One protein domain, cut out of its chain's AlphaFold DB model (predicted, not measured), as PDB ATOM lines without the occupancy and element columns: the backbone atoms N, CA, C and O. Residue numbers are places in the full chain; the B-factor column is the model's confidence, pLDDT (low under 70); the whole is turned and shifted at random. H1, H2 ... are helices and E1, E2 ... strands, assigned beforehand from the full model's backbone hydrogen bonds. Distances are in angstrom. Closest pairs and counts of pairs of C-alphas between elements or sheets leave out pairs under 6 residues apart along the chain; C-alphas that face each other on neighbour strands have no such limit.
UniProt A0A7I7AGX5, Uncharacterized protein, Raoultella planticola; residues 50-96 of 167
ATOM      1  N   GLU A  50     166.722 146.584 230.622       81.44
ATOM      2  CA  GLU A  50     168.122 146.612 231.011       81.44
ATOM      3  C   GLU A  50     168.749 145.244 230.722       81.44
ATOM      4  O   GLU A  50     168.279 144.207 231.193       81.44
ATOM      5  N   HIS A  51     169.831 145.235 229.948       83.06
ATOM      6  CA  HIS A  51     170.560 144.015 229.623       83.06
ATOM      7  C   HIS A  51     171.619 143.728 230.689       83.06
ATOM      8  O   HIS A  51     172.587 144.475 230.836       83.06
ATOM      9  N   THR A  52     171.462 142.615 231.409       78.75
ATOM     10  CA  THR A  52     172.402 142.174 232.450       78.75
ATOM     11  C   THR A  52     173.102 140.871 232.040       78.75
ATOM     12  O   THR A  52     172.593 140.130 231.197       78.75
ATOM     13  N   PRO A  53     174.232 140.501 232.671       79.12
ATOM     14  CA  PRO A  53     174.877 139.203 232.447       79.12
ATOM     15  C   PRO A  53     173.992 137.985 232.756       79.12
ATOM     16  O   PRO A  53     174.307 136.874 232.334       79.12
ATOM     17  N   TRP A  54     172.905 138.175 233.507       76.12
ATOM     18  CA  TRP A  54     171.950 137.127 233.872       76.12
ATOM     19  C   TRP A  54     170.689 137.138 232.989       76.12
ATOM     20  O   TRP A  54     169.798 136.307 233.171       76.12
ATOM     21  N   GLY A  55     170.616 138.053 232.022       80.50
ATOM     22  CA  GLY A  55     169.501 138.209 231.094       80.50
ATOM     23  C   GLY A  55     168.838 139.579 231.181       80.50
ATOM     24  O   GLY A  55     169.390 140.524 231.753       80.50
ATOM     25  N   ASP A  56     167.645 139.666 230.610       81.62
ATOM     26  CA  ASP A  56     166.938 140.929 230.428       81.62
ATOM     27  C   ASP A  56     166.079 141.244 231.650       81.62
ATOM     28  O   ASP A  56     165.216 140.452 232.049       81.62
ATOM     29  N   LEU A  57     166.318 142.415 232.232       83.44
ATOM     30  CA  LEU A  57     165.516 142.989 233.299       83.44
ATOM     31  C   LEU A  57     164.530 143.989 232.689       83.44
ATOM     32  O   LEU A  57     164.911 144.869 231.927       83.44
ATOM     33  N   THR A  58     163.252 143.854 233.016       82.19
ATOM     34  CA  THR A  58     162.177 144.721 232.515       82.19
ATOM     35  C   THR A  58     161.293 145.165 233.664       82.19
ATOM     36  O   THR A  58     161.136 144.429 234.636       82.19
ATOM     37  N   THR A  59     160.706 146.354 233.562       80.19
ATOM     38  CA  THR A  59     159.764 146.866 234.566       80.19
ATOM     39  C   THR A  59     158.431 147.165 233.899       80.19
ATOM     40  O   THR A  59     158.391 147.788 232.837       80.19
ATOM     41  N   ASP A  60     157.340 146.695 234.498       73.25
ATOM     42  CA  ASP A  60     155.998 146.987 234.006       73.25
ATOM     43  C   ASP A  60     155.495 148.368 234.463       73.25
ATOM     44  O   ASP A  60     156.098 149.051 235.293       73.25
ATOM     45  N   ALA A  61     154.340 148.780 233.938       74.12
ATOM     46  CA  ALA A  61     153.717 150.056 234.292       74.12
ATOM     47  C   ALA A  61     153.282 150.152 235.770       74.12
ATOM     48  O   ALA A  61     152.999 151.246 236.251       74.12
ATOM     49  N   ALA A  62     153.206 149.026 236.487       73.31
ATOM     50  CA  ALA A  62     152.874 148.971 237.907       73.31
ATOM     51  C   ALA A  62     154.125 148.986 238.812       73.31
ATOM     52  O   ALA A  62     153.991 148.945 240.038       73.31
ATOM     53  N   GLY A  63     155.331 149.066 238.236       71.06
ATOM     54  CA  GLY A  63     156.594 149.076 238.975       71.06
ATOM     55  C   GLY A  63     157.036 147.693 239.461       71.06
ATOM     56  O   GLY A  63     157.824 147.590 240.407       71.06
ATOM     57  N   TYR A  64     156.515 146.613 238.868       75.75
ATOM     58  CA  TYR A  64     157.036 145.268 239.083       75.75
ATOM     59  C   TYR A  64     158.175 144.990 238.110       75.75
ATOM     60  O   TYR A  64     158.030 145.163 236.901       75.75
ATOM     61  N   ALA A  65     159.290 144.505 238.647       81.38
ATOM     62  CA  ALA A  65     160.421 144.064 237.854       81.38
ATOM     63  C   ALA A  65     160.291 142.584 237.465       81.38
ATOM     64  O   ALA A  65     159.787 141.753 238.230       81.38
ATOM     65  N   TYR A  66     160.787 142.258 236.280       81.88
ATOM     66  CA  TYR A  66     160.771 140.936 235.675       81.88
ATOM     67  C   TYR A  66     162.148 140.630 235.109       81.88
ATOM     68  O   TYR A  66     162.710 141.447 234.387       81.88
ATOM     69  N   MET A  67     162.660 139.432 235.376       81.56
ATOM     70  CA  MET A  67     163.898 138.945 234.779       81.56
ATOM     71  C   MET A  67     163.601 137.776 233.849       81.56
ATOM     72  O   MET A  67     163.024 136.777 234.282       81.56
ATOM     73  N   ASN A  68     163.963 137.909 232.571       80.62
ATOM     74  CA  ASN A  68     163.629 136.942 231.518       80.62
ATOM     75  C   ASN A  68     162.126 136.578 231.507       80.62
ATOM     76  O   ASN A  68     161.750 135.419 231.343       80.62
ATOM     77  N   GLY A  69     161.257 137.565 231.760       79.75
ATOM     78  CA  GLY A  69     159.799 137.394 231.823       79.75
ATOM     79  C   GLY A  69     159.248 136.826 233.138       79.75
ATOM     80  O   GLY A  69     158.033 136.719 233.291       79.75
ATOM     81  N   ILE A  70     160.096 136.494 234.117       77.19
ATOM     82  CA  ILE A  70     159.668 136.004 235.434       77.19
ATOM     83  C   ILE A  70     159.611 137.172 236.416       77.19
ATOM     84  O   ILE A  70     160.611 137.856 236.630       77.19
ATOM     85  N   LYS A  71     158.454 137.368 237.056       82.94
ATOM     86  CA  LYS A  71     158.260 138.409 238.072       82.94
ATOM     87  C   LYS A  71     159.208 138.207 239.257       82.94
ATOM     88  O   LYS A  71     159.196 137.152 239.901       82.94
ATOM     89  N   LEU A  72     159.985 139.238 239.566       78.19
ATOM     90  CA  LEU A  72     160.839 139.282 240.744       78.19
ATOM     91  C   LEU A  72     159.978 139.541 241.987       78.19
ATOM     92  O   LEU A  72     159.023 140.317 241.962       78.19
ATOM     93  N   THR A  73     160.313 138.846 243.067       79.62
ATOM     94  CA  THR A  73     159.700 138.945 244.398       79.62
ATOM     95  C   THR A  73     160.790 138.788 245.456       79.62
ATOM     96  O   THR A  73     161.887 138.321 245.146       79.62
ATOM     97  N   ALA A  74     160.508 139.138 246.710       73.00
ATOM     98  CA  ALA A  74     161.506 139.052 247.777       73.00
ATOM     99  C   ALA A  74     161.961 137.603 248.025       73.00
ATOM    100  O   ALA A  74     163.100 137.374 248.413       73.00
ATOM    101  N   ASP A  75     161.095 136.633 247.726       72.88
ATOM    102  CA  ASP A  75     161.335 135.218 248.008       72.88
ATOM    103  C   ASP A  75     162.139 134.512 246.905       72.88
ATOM    104  O   ASP A  75     162.854 133.541 247.158       72.88
ATOM    105  N   ASN A  76     162.025 134.978 245.657       68.94
ATOM    106  CA  ASN A  76     162.625 134.316 244.492       68.94
ATOM    107  C   ASN A  76     163.831 135.062 243.901       68.94
ATOM    108  O   ASN A  76     164.391 134.608 242.899       68.94
ATOM    109  N   SER A  77     164.234 136.183 244.501       73.25
ATOM    110  CA  SER A  77     165.289 137.047 243.974       73.25
ATOM    111  C   SER A  77     166.111 137.716 245.069       73.25
ATOM    112  O   SER A  77     165.665 137.842 246.205       73.25
ATOM    113  N   GLN A  78     167.301 138.179 244.703       78.00
ATOM    114  CA  GLN A  78     168.207 138.925 245.579       78.00
ATOM    115  C   GLN A  78     169.009 139.948 244.767       78.00
ATOM    116  O   GLN A  78     169.095 139.847 243.541       78.00
ATOM    117  N   LEU A  79     169.613 140.923 245.442       75.00
ATOM    118  CA  LEU A  79     170.497 141.906 244.817       75.00
ATOM    119  C   LEU A  79     171.858 141.304 244.429       75.00
ATOM    120  O   LEU A  79     172.486 140.593 245.213       75.00
ATOM    121  N   ALA A  80     172.336 141.630 243.228       70.31
ATOM    122  CA  ALA A  80     173.641 141.237 242.712       70.31
ATOM    123  C   ALA A  80     174.319 142.386 241.950       70.31
ATOM    124  O   ALA A  80     173.670 143.174 241.263       70.31
ATOM    125  N   TYR A  81     175.647 142.466 242.060       70.38
ATOM    126  CA  TYR A  81     176.451 143.483 241.382       70.38
ATOM    127  C   TYR A  81     176.712 143.094 239.926       70.38
ATOM    128  O   TYR A  81     177.465 142.152 239.672       70.38
ATOM    129  N   VAL A  82     176.143 143.837 238.976       68.94
ATOM    130  CA  VAL A  82     176.506 143.744 237.548       68.94
ATOM    131  C   VAL A  82     177.891 144.350 237.319       68.94
ATOM    132  O   VAL A  82     178.681 143.851 236.520       68.94
ATOM    133  N   SER A  83     178.189 145.429 238.039       62.59
ATOM    134  CA  SER A  83     179.480 146.110 238.046       62.59
ATOM    135  C   SER A  83     179.776 146.623 239.464       62.59
ATOM    136  O   SER A  83     178.886 146.597 240.315       62.59
ATOM    137  N   PRO A  84     180.996 147.105 239.760       63.44
ATOM    138  CA  PRO A  84     181.359 147.583 241.099       63.44
ATOM    139  C   PRO A  84     180.459 148.691 241.666       63.44
ATOM    140  O   PRO A  84     180.440 148.898 242.875       63.44
ATOM    141  N   THR A  85     179.738 149.412 240.808       64.88
ATOM    142  CA  THR A  85     178.870 150.537 241.185       64.88
ATOM    143  C   THR A  85     177.409 150.312 240.804       64.88
ATOM    144  O   THR A  85     176.604 151.219 240.976       64.88
ATOM    145  N   HIS A  86     177.063 149.142 240.258       64.56
ATOM    146  CA  HIS A  86     175.742 148.880 239.689       64.56
ATOM    147  C   HIS A  86     175.139 147.592 240.246       64.56
ATOM    148  O   HIS A  86     175.704 146.507 240.073       64.56
ATOM    149  N   LEU A  87     173.996 147.729 240.919       73.19
ATOM    150  CA  LEU A  87     173.250 146.657 241.573       73.19
ATOM    151  C   LEU A  87     171.931 146.426 240.847       73.19
ATOM    152  O   LEU A  87     171.177 147.365 240.612       73.19
ATOM    153  N   VAL A  88     171.621 145.161 240.584       74.50
ATOM    154  CA  VAL A  88     170.332 144.745 240.026       74.50
ATOM    155  C   VAL A  88     169.779 143.571 240.814       74.50
ATOM    156  O   VAL A  88     170.522 142.793 241.417       74.50
ATOM    157  N   ARG A  89     168.459 143.419 240.808       80.00
ATOM    158  CA  ARG A  89     167.797 142.277 241.434       80.00
ATOM    159  C   ARG A  89     167.738 141.112 240.443       80.00
ATOM    160  O   ARG A  89     167.255 141.264 239.326       80.00
ATOM    161  N   VAL A  90     168.229 139.949 240.861       78.69
ATOM    162  CA  VAL A  90     168.412 138.757 240.020       78.69
ATOM    163  C   VAL A  90     167.698 137.565 240.643       78.69
ATOM    164  O   VAL A  90     167.656 137.419 241.866       78.69
ATOM    165  N   LEU A  91     167.140 136.685 239.809       80.56
ATOM    166  CA  LEU A  91     166.534 135.439 240.278       80.56
ATOM    167  C   LEU A  91     167.559 134.556 240.993       80.56
ATOM    168  O   LEU A  91     168.667 134.326 240.504       80.56
ATOM    169  N   ASN A  92     167.137 133.960 242.106       75.50
ATOM    170  CA  ASN A  92     167.967 133.032 242.872       75.50
ATOM    171  C   ASN A  92     168.444 131.846 242.017       75.50
ATOM    172  O   ASN A  92     169.575 131.402 242.174       75.50
ATOM    173  N   SER A  93     167.631 131.389 241.061       74.75
ATOM    174  CA  SER A  93     167.977 130.310 240.126       74.75
ATOM    175  C   SER A  93     169.101 130.658 239.142       74.75
ATOM    176  O   SER A  93     169.771 129.756 238.655       74.75
ATOM    177  N   LEU A  94     169.322 131.944 238.853       75.00
ATOM    178  CA  LEU A  94     170.389 132.413 237.957       75.00
ATOM    179  C   LEU A  94     171.694 132.678 238.716       75.00
ATOM    180  O   LEU A  94     172.788 132.545 238.165       75.00
ATOM    181  N   LEU A  95     171.584 133.036 239.997       70.19
ATOM    182  CA  LEU A  95     172.724 133.174 240.904       70.19
ATOM    183  C   LEU A  95     173.180 131.841 241.483       70.19
ATOM    184  O   LEU A  95     174.335 131.728 241.909       70.19
ATOM    185  N   ASP A  96     172.309 130.830 241.461       65.12
ATOM    186  CA  ASP A  96     172.649 129.454 241.776       65.12
ATOM    187  C   ASP A  96     173.554 128.854 240.690       65.12
ATOM    188  O   ASP A  96     173.212 127.965 239.916       65.12
TER     189      ASP A  96
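What this domain is: This is residues 50 to 96 of the 167 residues of an uncharacterized protein of Raoultella planticola (UniProt A0A7I7AGX5). Two small sheets stand face to face as a sandwich with crossed strands, one the meander E1 E2 E3, each strand the antiparallel neighbour of the one before, the other the hairpin E4 and E5. The short helix H1 follows directly at the end of E5. The printed part has 47 residues, with five named strands and then one named helix, and its class is mostly strand. It is compact, with a radius of gyration of the C-alphas of 10.0 A, and spans 29 by 20 by 15 A.

Where its parts are: E1, residues 50 to 52, begins at C-alpha 50 (168.122, 146.612, 231.011). E2 is residues 55 to 59, 13.5 A long, and E3 residues 65 to 67. E4, residues 77 to 83, measures 17.9 A, and E5, residues 86 to 91, 16.3 A. H1, residues 92 to 95, ends at C-alpha 95 (172.724, 133.174, 240.904).

How they stand to each other: E2 is the inner strand, staggered: residues 55 to 57 pair with E1, where N 50 and O 57 are 2.8 A apart, and residues 57 to 59 with E3, where N 66 and O 58 are 2.7 A apart. Residues 66 to 67 of E3 also pair, antiparallel, with residues 70 to 71. The strands of the two sheets cross at 86 degrees; the closest C-alphas of E3 and E5, Met 67 and Val 90, are 6.9 A apart. In the E4 and E5 hairpin, N 80 and O 88 are 2.8 A apart. H1 is not on the three-stranded sheet; it is too short for an O i to N i+4 pair, and its one O i to N i+3 pair is within hydrogen-bond range.

The domain as a whole: The C-alphas farthest apart, Ala 61 and Asp 96, are 29.0 A apart. The printed part has no cut and no long link. Mean pLDDT of the printed part is 75.5; residues 76, 82 to 86 and 96 are under 70.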